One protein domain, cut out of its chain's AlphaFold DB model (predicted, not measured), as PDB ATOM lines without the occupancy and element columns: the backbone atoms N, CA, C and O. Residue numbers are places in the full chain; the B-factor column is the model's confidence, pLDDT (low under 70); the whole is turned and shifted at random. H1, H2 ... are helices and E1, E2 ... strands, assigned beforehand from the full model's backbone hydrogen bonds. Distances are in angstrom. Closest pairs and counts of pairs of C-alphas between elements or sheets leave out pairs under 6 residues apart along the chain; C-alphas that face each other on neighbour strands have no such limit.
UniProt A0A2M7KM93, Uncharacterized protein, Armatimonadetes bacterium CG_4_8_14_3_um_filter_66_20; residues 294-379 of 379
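Overview. This is residues 294 to 379 of the 379 residues of an uncharacterized protein of Armatimonadetes bacterium CG_4_8_14_3_um_filter_66_20 (UniProt A0A2M7KM93). A hairpin of two long helices, H2 and H3, packed side by side and running opposite ways, makes the helical part of an elongated domain, and a small two-stranded hairpin, E1 and E2, stands apart from both of them toward one end. The short helix H1 comes between the two hairpins along the chain and packs on residues 354 to 358 of H3; an unnamed stretch, residues 294 to 307, leads to E1, and an unnamed tail, residues 360 to 379, follows H3 and folds back, with the C-alpha of His 379 10.7 A from that of Gly 294. The printed part has 86 residues, with two named strands and three named helices in the order E1, E2, H1, H2, H3, and the sheet E1 - E2 is antiparallel. By class it is mostly helix, though under half of the residues are in named elements; it is only just compact, close to loose, with a radius of gyration of the C-alphas of 14.0 A and spans of 41 by 24 by 19 A.

Arrangement. The strands E1, residues 308 to 311, and E2, residues 316 to 318, form a hairpin, antiparallel with 149 degrees between their directions. N 310 and O 317 are 3.0 A apart and N 317 and O 310 are 3.1 A apart, both within hydrogen-bond range. C-alphas 311 and 316 face each other at 4.3 A. H1, residues 324 to 327, is apart from E1. H1 touches H3, residues 345 to 359, with residues 354 to 358 of H3 alone; the closest C-alphas are those of Pro 324 and Val 358, 5.0 A apart. H2, residues 330 to 340, and H3 form a helical hairpin: they touch at a shallow tilt of 25 degrees, opposite ways, and the closest C-alphas, of Thr 331 and Leu 351, are 5.7 A apart. H1 and H2 meet only through their link. Both strands are apart from H2 and from H3. In H3 every O i to N i+4 pair is within hydrogen-bond range, in H2 6 of 7 are, and H1 is too short for such a pair.

Along the chain. E1 begins with C-alpha 308 at (147.097, 125.714, 143.272) and is 10.4 A long; E2 is 7.3 A. H1 measures 5.2 A, H2 15.8 A and H3, the longest helix, 21.1 A. H3 ends with C-alpha 359 at (150.479, 114.127, 131.021).

Size, cuts and confidence. The two C-alphas farthest apart, of Gly 314 and Glu 340, are 41.4 A apart. The printed part has no cut, and the four links between named elements are tight. The mean pLDDT of the printed part is 78.9; residue 313 and residues 360 to 379 are under 70. His 379 is the chain's last residue.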
ATOM      1  N   GLY A 294     153.617 112.074 152.622       89.50
ATOM      2  CA  GLY A 294     154.318 110.898 153.160       89.50
ATOM      3  C   GLY A 294     153.931 110.584 154.606       89.50
ATOM      4  O   GLY A 294     153.460 111.456 155.331       89.50
ATOM      5  N   ARG A 295     154.057 109.320 155.009       88.62
ATOM      6  CA  ARG A 295     153.603 108.798 156.313       88.62
ATOM      7  C   ARG A 295     154.722 108.201 157.154       88.62
ATOM      8  O   ARG A 295     154.634 108.241 158.374       88.62
ATOM      9  N   TYR A 296     155.748 107.645 156.517       87.75
ATOM     10  CA  TYR A 296     156.774 106.850 157.204       87.75
ATOM     11  C   TYR A 296     158.123 107.562 157.346       87.75
ATOM     12  O   TYR A 296     159.126 106.927 157.649       87.75
ATOM     13  N   MET A 297     158.146 108.873 157.123       90.94
ATOM     14  CA  MET A 297     159.344 109.712 157.194       90.94
ATOM     15  C   MET A 297     159.168 110.821 158.227       90.94
ATOM     16  O   MET A 297     158.039 111.191 158.563       90.94
ATOM     17  N   SER A 298     160.278 111.360 158.735       89.25
ATOM     18  CA  SER A 298     160.213 112.469 159.686       89.25
ATOM     19  C   SER A 298     159.632 113.727 159.029       89.25
ATOM     20  O   SER A 298     159.733 113.930 157.818       89.25
ATOM     21  N   HIS A 299     159.072 114.632 159.835       82.62
ATOM     22  CA  HIS A 299     158.495 115.886 159.334       82.62
ATOM     23  C   HIS A 299     159.491 116.738 158.522       82.62
ATOM     24  O   HIS A 299     159.098 117.496 157.631       82.62
ATOM     25  N   ALA A 300     160.789 116.620 158.820       83.12
ATOM     26  CA  ALA A 300     161.857 117.309 158.096       83.12
ATOM     27  C   ALA A 300     162.121 116.705 156.703       83.12
ATOM     28  O   ALA A 300     162.529 117.425 155.794       83.12
ATOM     29  N   GLU A 301     161.871 115.408 156.529       88.12
ATOM     30  CA  GLU A 301     162.098 114.668 155.281       88.12
ATOM     31  C   GLU A 301     160.875 114.682 154.357       88.12
ATOM     32  O   GLU A 301     161.022 114.551 153.140       88.12
ATOM     33  N   GLN A 302     159.672 114.886 154.912       91.75
ATOM     34  CA  GLN A 302     158.427 114.935 154.144       91.75
ATOM     35  C   GLN A 302     158.505 115.952 152.990       91.75
ATOM     36  O   GLN A 302     158.772 117.143 153.205       91.75
ATOM     37  N   PRO A 303     158.229 115.549 151.739       93.25
ATOM     38  CA  PRO A 303     158.119 116.500 150.650       93.25
ATOM     39  C   PRO A 303     157.024 117.540 150.921       93.25
ATOM     40  O   PRO A 303     155.938 117.222 151.393       93.25
ATOM     41  N   ARG A 304     157.322 118.798 150.590       89.69
ATOM     42  CA  ARG A 304     156.408 119.941 150.701       89.69
ATOM     43  C   ARG A 304     155.583 120.107 149.424       89.69
ATOM     44  O   ARG A 304     156.051 120.770 148.500       89.69
ATOM     45  N   TRP A 305     154.452 119.413 149.330       92.44
ATOM     46  CA  TRP A 305     153.535 119.480 148.189       92.44
ATOM     47  C   TRP A 305     152.785 120.813 148.163       92.44
ATOM     48  O   TRP A 305     152.529 121.397 149.212       92.44
ATOM     49  N   THR A 306     152.420 121.277 146.969       90.06
ATOM     50  CA  THR A 306     151.702 122.536 146.754       90.06
ATOM     51  C   THR A 306     150.495 122.287 145.873       90.06
ATOM     52  O   THR A 306     150.636 121.782 144.759       90.06
ATOM     53  N   ASP A 307     149.324 122.678 146.361       92.69
ATOM     54  CA  ASP A 307     148.130 122.810 145.540       92.69
ATOM     55  C   ASP A 307     147.946 124.262 145.102       92.69
ATOM     56  O   ASP A 307     148.278 125.197 145.832       92.69
ATOM     57  N   VAL A 308     147.401 124.433 143.902       91.88
ATOM     58  CA  VAL A 308     147.097 125.714 143.272       91.88
ATOM     59  C   VAL A 308     145.587 125.863 143.193       91.88
ATOM     60  O   VAL A 308     144.906 125.011 142.625       91.88
ATOM     61  N   TYR A 309     145.067 126.958 143.727       92.06
ATOM     62  CA  TYR A 309     143.666 127.345 143.660       92.06
ATOM     63  C   TYR A 309     143.521 128.527 142.713       92.06
ATOM     64  O   TYR A 309     144.278 129.491 142.805       92.06
ATOM     65  N   ALA A 310     142.536 128.466 141.824       89.75
ATOM     66  CA  ALA A 310     142.293 129.512 140.840       89.75
ATOM     67  C   ALA A 310     140.796 129.744 140.653       89.75
ATOM     68  O   ALA A 310     139.974 128.851 140.883       89.75
ATOM     69  N   TYR A 311     140.441 130.936 140.189       86.38
ATOM     70  CA  TYR A 311     139.085 131.259 139.765       86.38
ATOM     71  C   TYR A 311     138.993 131.138 138.240       86.38
ATOM     72  O   TYR A 311     139.383 132.044 137.504       86.38
ATOM     73  N   ARG A 312     138.492 130.001 137.739       76.62
ATOM     74  CA  ARG A 312     138.385 129.717 136.296       76.62
ATOM     75  C   ARG A 312     136.950 129.338 135.942       76.62
ATOM     76  O   ARG A 312     136.455 128.301 136.365       76.62
ATOM     77  N   ASN A 313     136.284 130.161 135.128       69.38
ATOM     78  CA  ASN A 313     134.915 129.927 134.630       69.38
ATOM     79  C   ASN A 313     133.827 129.718 135.711       69.38
ATOM     80  O   ASN A 313     132.778 129.146 135.421       69.38
ATOM     81  N   GLY A 314     134.047 130.148 136.952       75.31
ATOM     82  CA  GLY A 314     133.177 129.790 138.071       75.31
ATOM     83  C   GLY A 314     133.854 130.064 139.414       75.31
ATOM     84  O   GLY A 314     134.750 130.899 139.445       75.31
ATOM     85  N   PRO A 315     133.432 129.417 140.517       83.19
ATOM     86  CA  PRO A 315     133.987 129.669 141.847       83.19
ATOM     87  C   PRO A 315     135.481 129.321 141.931       83.19
ATOM     88  O   PRO A 315     136.005 128.577 141.106       83.19
ATOM     89  N   TRP A 316     136.155 129.838 142.963       87.94
ATOM     90  CA  TRP A 316     137.505 129.392 143.309       87.94
ATOM     91  C   TRP A 316     137.515 127.890 143.585       87.94
ATOM     92  O   TRP A 316     136.695 127.404 144.366       87.94
ATOM     93  N   ALA A 317     138.454 127.170 142.978       89.38
ATOM     94  CA  ALA A 317     138.586 125.727 143.140       89.38
ATOM     95  C   ALA A 317     140.043 125.275 142.978       89.38
ATOM     96  O   ALA A 317     140.894 126.031 142.503       89.38
ATOM     97  N   LEU A 318     140.317 124.028 143.372       89.81
ATOM     98  CA  LEU A 318     141.592 123.362 143.121       89.81
ATOM     99  C   LEU A 318     141.831 123.254 141.608       89.81
ATOM    100  O   LEU A 318     141.036 122.666 140.881       89.81
ATOM    101  N   ALA A 319     142.953 123.789 141.143       90.44
ATOM    102  CA  ALA A 319     143.231 124.017 139.733       90.44
ATOM    103  C   ALA A 319     144.581 123.447 139.269       90.44
ATOM    104  O   ALA A 319     145.022 123.781 138.175       90.44
ATOM    105  N   ASN A 320     145.230 122.552 140.026       91.44
ATOM    106  CA  ASN A 320     146.555 121.985 139.703       91.44
ATOM    107  C   ASN A 320     146.735 121.577 138.230       91.44
ATOM    108  O   ASN A 320     147.775 121.820 137.625       91.44
ATOM    109  N   ARG A 321     145.701 120.967 137.638       86.81
ATOM    110  CA  ARG A 321     145.712 120.483 136.247       86.81
ATOM    111  C   ARG A 321     145.790 121.599 135.200       86.81
ATOM    112  O   ARG A 321     146.203 121.329 134.080       86.81
ATOM    113  N   HIS A 322     145.424 122.827 135.560       86.88
ATOM    114  CA  HIS A 322     145.592 124.012 134.720       86.88
ATOM    115  C   HIS A 322     147.024 124.554 134.744       86.88
ATOM    116  O   HIS A 322     147.414 125.271 133.829       86.88
ATOM    117  N   PHE A 323     147.828 124.158 135.736       89.81
ATOM    118  CA  PHE A 323     149.188 124.654 135.939       89.81
ATOM    119  C   PHE A 323     150.218 123.513 135.928       89.81
ATOM    120  O   PHE A 323     150.992 123.368 136.874       89.81
ATOM    121  N   PRO A 324     150.298 122.689 134.861       90.62
ATOM    122  CA  PRO A 324     151.179 121.517 134.827       90.62
ATOM    123  C   PRO A 324     152.667 121.863 134.979       90.62
ATOM    124  O   PRO A 324     153.466 121.013 135.371       90.62
ATOM    125  N   ASN A 325     153.042 123.111 134.693       89.94
ATOM    126  CA  ASN A 325     154.403 123.610 134.863       89.94
ATOM    127  C   ASN A 325     154.843 123.615 136.331       89.94
ATOM    128  O   ASN A 325     155.990 123.269 136.601       89.94
ATOM    129  N   GLU A 326     153.926 123.896 137.260       89.94
ATOM    130  CA  GLU A 326     154.179 123.886 138.709       89.94
ATOM    131  C   GLU A 326     154.479 122.475 139.234       89.94
ATOM    132  O   GLU A 326     155.133 122.293 140.259       89.94
ATOM    133  N   PHE A 327     154.046 121.457 138.486       91.69
ATOM    134  CA  PHE A 327     154.224 120.051 138.833       91.69
ATOM    135  C   PHE A 327     155.407 119.400 138.099       91.69
ATOM    136  O   PHE A 327     155.707 118.218 138.305       91.69
ATOM    137  N   ARG A 328     156.139 120.155 137.264       88.25
ATOM    138  CA  ARG A 328     157.355 119.650 136.612       88.25
ATOM    139  C   ARG A 328     158.417 119.333 137.667       88.25
ATOM    140  O   ARG A 328     158.680 120.112 138.573       88.25
ATOM    141  N   GLY A 329     159.036 118.161 137.550       91.25
ATOM    142  CA  GLY A 329     160.059 117.680 138.488       91.25
ATOM    143  C   GLY A 329     159.516 116.932 139.711       91.25
ATOM    144  O   GLY A 329     160.261 116.152 140.306       91.25
ATOM    145  N   TRP A 330     158.223 117.058 140.041       93.88
ATOM    146  CA  TRP A 330     157.619 116.296 141.142       93.88
ATOM    147  C   TRP A 330     157.674 114.790 140.912       93.88
ATOM    148  O   TRP A 330     157.999 114.050 141.834       93.88
ATOM    149  N   THR A 331     157.457 114.330 139.678       92.00
ATOM    150  CA  THR A 331     157.586 112.909 139.320       92.00
ATOM    151  C   THR A 331     158.959 112.351 139.697       92.00
ATOM    152  O   THR A 331     159.038 111.355 140.410       92.00
ATOM    153  N   THR A 332     160.039 113.026 139.291       95.44
ATOM    154  CA  THR A 332     161.415 112.614 139.607       95.44
ATOM    155  C   THR A 332     161.680 112.662 141.110       95.44
ATOM    156  O   THR A 332     162.251 111.728 141.670       95.44
ATOM    157  N   LYS A 333     161.225 113.728 141.782       95.62
ATOM    158  CA  LYS A 333     161.383 113.896 143.230       95.62
ATOM    159  C   LYS A 333     160.709 112.762 144.005       95.62
ATOM    160  O   LYS A 333     161.354 112.134 144.835       95.62
ATOM    161  N   LEU A 334     159.444 112.462 143.712       95.19
ATOM    162  CA  LEU A 334     158.682 111.432 144.426       95.19
ATOM    163  C   LEU A 334     159.153 110.016 144.088       95.19
ATOM    164  O   LEU A 334     159.155 109.159 144.964       95.19
ATOM    165  N   GLN A 335     159.628 109.769 142.863       95.88
ATOM    166  CA  GLN A 335     160.312 108.514 142.534       95.88
ATOM    167  C   GLN A 335     161.577 108.318 143.370       95.88
ATOM    168  O   GLN A 335     161.839 107.200 143.797       95.88
ATOM    169  N   SER A 336     162.350 109.381 143.616       96.81
ATOM    170  CA  SER A 336     163.515 109.310 144.505       96.81
ATOM    171  C   SER A 336     163.103 108.971 145.935       96.81
ATOM    172  O   SER A 336     163.684 108.071 146.525       96.81
ATOM    173  N   VAL A 337     162.063 109.628 146.457       95.94
ATOM    174  CA  VAL A 337     161.540 109.363 147.810       95.94
ATOM    175  C   VAL A 337     161.082 107.909 147.951       95.94
ATOM    176  O   VAL A 337     161.403 107.262 148.939       95.94
ATOM    177  N   LEU A 338     160.407 107.342 146.946       95.06
ATOM    178  CA  LEU A 338     159.978 105.935 146.974       95.06
ATOM    179  C   LEU A 338     161.125 104.920 146.879       95.06
ATOM    180  O   LEU A 338     160.891 103.746 147.138       95.06
ATOM    181  N   LYS A 339     162.347 105.318 146.509       96.50
ATOM    182  CA  LYS A 339     163.501 104.408 146.618       96.50
ATOM    183  C   LYS A 339     163.892 104.182 148.076       96.50
ATOM    184  O   LYS A 339     164.306 103.082 148.418       96.50
ATOM    185  N   GLU A 340     163.757 105.214 148.903       95.44
ATOM    186  CA  GLU A 340     164.053 105.167 150.339       95.44
ATOM    187  C   GLU A 340     162.853 104.651 151.142       95.44
ATOM    188  O   GLU A 340     163.017 103.881 152.082       95.44
ATOM    189  N   TYR A 341     161.640 105.018 150.721       94.75
ATOM    190  CA  TYR A 341     160.381 104.670 151.378       94.75
ATOM    191  C   TYR A 341     159.470 103.886 150.424       94.75
ATOM    192  O   TYR A 341     158.420 104.398 150.014       94.75
ATOM    193  N   PRO A 342     159.852 102.656 150.030       93.50
ATOM    194  CA  PRO A 342     159.145 101.910 148.996       93.50
ATOM    195  C   PRO A 342     157.675 101.717 149.332       93.50
ATOM    196  O   PRO A 342     156.850 101.898 148.439       93.50
ATOM    197  N   ASP A 343     157.332 101.439 150.590       91.50
ATOM    198  CA  ASP A 343     155.974 101.094 151.031       91.50
ATOM    199  C   ASP A 343     155.084 102.293 151.385       91.50
ATOM    200  O   ASP A 343     153.943 102.123 151.825       91.50
ATOM    201  N   ASP A 344     155.548 103.522 151.137       89.81
ATOM    202  CA  ASP A 344     154.751 104.718 151.390       89.81
ATOM    203  C   ASP A 344     153.647 104.905 150.333       89.81
ATOM    204  O   ASP A 344     153.810 105.545 149.287       89.81
ATOM    205  N   GLY A 345     152.472 104.338 150.621       86.62
ATOM    206  CA  GLY A 345     151.279 104.460 149.783       86.62
ATOM    207  C   GLY A 345     150.809 105.905 149.568       86.62
ATOM    208  O   GLY A 345     150.198 106.192 148.537       86.62
ATOM    209  N   HIS A 346     151.130 106.824 150.485       90.19
ATOM    210  CA  HIS A 346     150.773 108.237 150.366       90.19
ATOM    211  C   HIS A 346     151.632 108.912 149.289       90.19
ATOM    212  O   HIS A 346     151.096 109.544 148.376       90.19
ATOM    213  N   ILE A 347     152.949 108.686 149.306       93.00
ATOM    214  CA  ILE A 347     153.850 109.171 148.249       93.00
ATOM    215  C   ILE A 347     153.519 108.533 146.893       93.00
ATOM    216  O   ILE A 347     153.505 109.236 145.879       93.00
ATOM    217  N   ARG A 348     153.196 107.230 146.849       91.00
ATOM    218  CA  ARG A 348     152.774 106.554 145.601       91.00
ATOM    219  C   ARG A 348     151.538 107.218 144.981       91.00
ATOM    220  O   ARG A 348     151.490 107.386 143.760       91.00
ATOM    221  N   TRP A 349     150.565 107.628 145.798       91.50
ATOM    222  CA  TRP A 349     149.380 108.348 145.324       91.50
ATOM    223  C   TRP A 349     149.752 109.701 144.697       91.50
ATOM    224  O   TRP A 349     149.371 109.972 143.556       91.50
ATOM    225  N   TYR A 350     150.569 110.511 145.381       92.25
ATOM    226  CA  TYR A 350     151.004 111.819 144.871       92.25
ATOM    227  C   TYR A 350     151.883 111.711 143.623       92.25
ATOM    228  O   TYR A 350     151.781 112.545 142.724       92.25
ATOM    229  N   LEU A 351     152.699 110.658 143.511       92.44
ATOM    230  CA  LEU A 351     153.461 110.375 142.295       92.44
ATOM    231  C   LEU A 351     152.522 110.160 141.103       92.44
ATOM    232  O   LEU A 351     152.722 110.764 140.047       92.44
ATOM    233  N   ARG A 352     151.480 109.337 141.269       88.81
ATOM    234  CA  ARG A 352     150.470 109.133 140.226       88.81
ATOM    235  C   ARG A 352     149.762 110.444 139.885       88.81
ATOM    236  O   ARG A 352     149.618 110.763 138.707       88.81
ATOM    237  N   TYR A 353     149.360 111.216 140.890       90.12
ATOM    238  CA  TYR A 353     148.670 112.487 140.684       90.12
ATOM    239  C   TYR A 353     149.535 113.505 139.917       90.12
ATOM    240  O   TYR A 353     149.070 114.090 138.937       90.12
ATOM    241  N   ALA A 354     150.820 113.642 140.272       91.25
ATOM    242  CA  ALA A 354     151.783 114.479 139.550       91.25
ATOM    243  C   ALA A 354     151.922 114.058 138.078       91.25
ATOM    244  O   ALA A 354     151.897 114.894 137.174       91.25
ATOM    245  N   GLN A 355     152.026 112.749 137.820       88.56
ATOM    246  CA  GLN A 355     152.094 112.213 136.461       88.56
ATOM    247  C   GLN A 355     150.819 112.508 135.662       88.56
ATOM    248  O   GLN A 355     150.913 112.849 134.483       88.56
ATOM    249  N   GLU A 356     149.639 112.398 136.276       87.94
ATOM    250  CA  GLU A 356     148.361 112.721 135.631       87.94
ATOM    251  C   GLU A 356     148.266 114.203 135.250       87.94
ATOM    252  O   GLU A 356     147.867 114.508 134.123       87.94
ATOM    253  N   ILE A 357     148.677 115.109 136.145       88.38
ATOM    254  CA  ILE A 357     148.704 116.556 135.891       88.38
ATOM    255  C   ILE A 357     149.615 116.883 134.700       88.38
ATOM    256  O   ILE A 357     149.199 117.575 133.774       88.38
ATOM    257  N   VAL A 358     150.840 116.349 134.686       86.75
ATOM    258  CA  VAL A 358     151.831 116.664 133.643       86.75
ATOM    259  C   VAL A 358     151.478 116.027 132.286       86.75
ATOM    260  O   VAL A 358     151.812 116.589 131.246       86.75
ATOM    261  N   ARG A 359     150.790 114.872 132.261       75.38
ATOM    262  CA  ARG A 359     150.479 114.127 131.021       75.38
ATOM    263  C   ARG A 359     149.216 114.583 130.277       75.38
ATOM    264  O   ARG A 359     149.103 114.272 129.094       75.38
ATOM    265  N   LYS A 360     148.253 115.269 130.913       61.31
ATOM    266  CA  LYS A 360     146.974 115.673 130.275       61.31
ATOM    267  C   LYS A 360     146.729 117.196 130.303       61.31
ATOM    268  O   LYS A 360     145.800 117.641 130.974       61.31
ATOM    269  N   PRO A 361     147.484 117.998 129.532       53.09
ATOM    270  CA  PRO A 361     147.413 119.461 129.607       53.09
ATOM    271  C   PRO A 361     146.141 120.132 129.033       53.09
ATOM    272  O   PRO A 361     146.000 121.333 129.218       53.09
ATOM    273  N   GLN A 362     145.221 119.441 128.329       47.41
ATOM    274  CA  GLN A 362     144.255 120.135 127.438       47.41
ATOM    275  C   GLN A 362     142.738 119.900 127.618       47.41
ATOM    276  O   GLN A 362     141.966 120.521 126.897       47.41
ATOM    277  N   ASN A 363     142.242 119.119 128.586       44.75
ATOM    278  CA  ASN A 363     140.787 118.865 128.698       44.75
ATOM    279  C   ASN A 363     140.138 119.422 129.972       44.75
ATOM    280  O   ASN A 363     139.508 118.693 130.730       44.75
ATOM    281  N   ALA A 364     140.231 120.738 130.167       45.88
ATOM    282  CA  ALA A 364     139.569 121.460 131.258       45.88
ATOM    283  C   ALA A 364     138.023 121.368 131.240       45.88
ATOM    284  O   ALA A 364     137.391 121.331 132.292       45.88
ATOM    285  N   ARG A 365     137.382 121.305 130.061       39.06
ATOM    286  CA  ARG A 365     135.906 121.374 129.940       39.06
ATOM    287  C   ARG A 365     135.157 120.080 130.286       39.06
ATOM    288  O   ARG A 365     133.968 120.141 130.573       39.06
ATOM    289  N   ALA A 366     135.822 118.925 130.297       36.75
ATOM    290  CA  ALA A 366     135.184 117.639 130.611       36.75
ATOM    291  C   ALA A 366     135.125 117.327 132.126       36.75
ATOM    292  O   ALA A 366     134.584 116.298 132.525       36.75
ATOM    293  N   LEU A 367     135.702 118.187 132.975       41.34
ATOM    294  CA  LEU A 367     136.111 117.815 134.334       41.34
ATOM    295  C   LEU A 367     135.188 118.282 135.470       41.34
ATOM    296  O   LEU A 367     135.308 117.731 136.562       41.34
ATOM    297  N   SER A 368     134.202 119.155 135.225       42.03
ATOM    298  CA  SER A 368     133.240 119.563 136.273       42.03
ATOM    299  C   SER A 368     132.383 118.400 136.806       42.03
ATOM    300  O   SER A 368     131.837 118.469 137.904       42.03
ATOM    301  N   LYS A 369     132.289 117.289 136.056       35.31
ATOM    302  CA  LYS A 369     131.629 116.050 136.504       35.31
ATOM    303  C   LYS A 369     132.522 115.138 137.357       35.31
ATOM    304  O   LYS A 369     131.985 114.292 138.063       35.31
ATOM    305  N   TYR A 370     133.847 115.298 137.317       36.62
ATOM    306  CA  TYR A 370     134.802 114.415 138.007       36.62
ATOM    307  C   TYR A 370     135.261 114.933 139.379       36.62
ATOM    308  O   TYR A 370     135.746 114.143 140.186       36.62
ATOM    309  N   GLU A 371     135.053 116.218 139.683       42.56
ATOM    310  CA  GLU A 371     135.378 116.824 140.988       42.56
ATOM    311  C   GLU A 371     134.578 116.226 142.160       42.56
ATOM    312  O   GLU A 371     135.009 116.312 143.303       42.56
ATOM    313  N   LYS A 372     133.449 115.551 141.888       41.06
ATOM    314  CA  LYS A 372     132.633 114.867 142.908       41.06
ATOM    315  C   LYS A 372     133.049 113.418 143.206       41.06
ATOM    316  O   LYS A 372     132.463 112.816 144.098       41.06
ATOM    317  N   GLY A 373     133.990 112.836 142.455       35.88
ATOM    318  CA  GLY A 373     134.217 111.379 142.455       35.88
ATOM    319  C   GLY A 373     135.651 110.908 142.685       35.88
ATOM    320  O   GLY A 373     135.879 109.701 142.722       35.88
ATOM    321  N   LEU A 374     136.628 111.808 142.823       38.19
ATOM    322  CA  LEU A 374     137.963 111.403 143.257       38.19
ATOM    323  C   LEU A 374     137.959 111.292 144.785       38.19
ATOM    324  O   LEU A 374     137.548 112.254 145.437       38.19
ATOM    325  N   PRO A 375     138.403 110.164 145.375       38.75
ATOM    326  CA  PRO A 375     138.681 110.154 146.800       38.75
ATOM    327  C   PRO A 375     139.684 111.278 147.063       38.75
ATOM    328  O   PRO A 375     140.693 111.391 146.358       38.75
ATOM    329  N   GLY A 376     139.355 112.142 148.025       45.28
ATOM    330  CA  GLY A 376     140.273 113.174 148.485       45.28
ATOM    331  C   GLY A 376     141.612 112.552 148.894       45.28
ATOM    332  O   GLY A 376     141.686 111.333 149.108       45.28
ATOM    333  N   PRO A 377     142.684 113.355 148.988       48.38
ATOM    334  CA  PRO A 377     143.933 112.860 149.544       48.38
ATOM    335  C   PRO A 377     143.639 112.175 150.891       48.38
ATOM    336  O   PRO A 377     142.738 112.612 151.615       48.38
ATOM    337  N   PRO A 378     144.320 111.064 151.207       46.03
ATOM    338  CA  PRO A 378     144.022 110.284 152.396       46.03
ATOM    339  C   PRO A 378     144.534 111.038 153.633       46.03
ATOM    340  O   PRO A 378     145.655 110.787 154.082       46.03
ATOM    341  N   HIS A 379     143.731 111.995 154.106       43.50
ATOM    342  CA  HIS A 379     143.968 112.800 155.304       43.50
ATOM    343  C   HIS A 379     144.003 111.945 156.568       43.50
ATOM    344  O   HIS A 379     143.166 111.018 156.680       43.50
TER     345      HIS A 379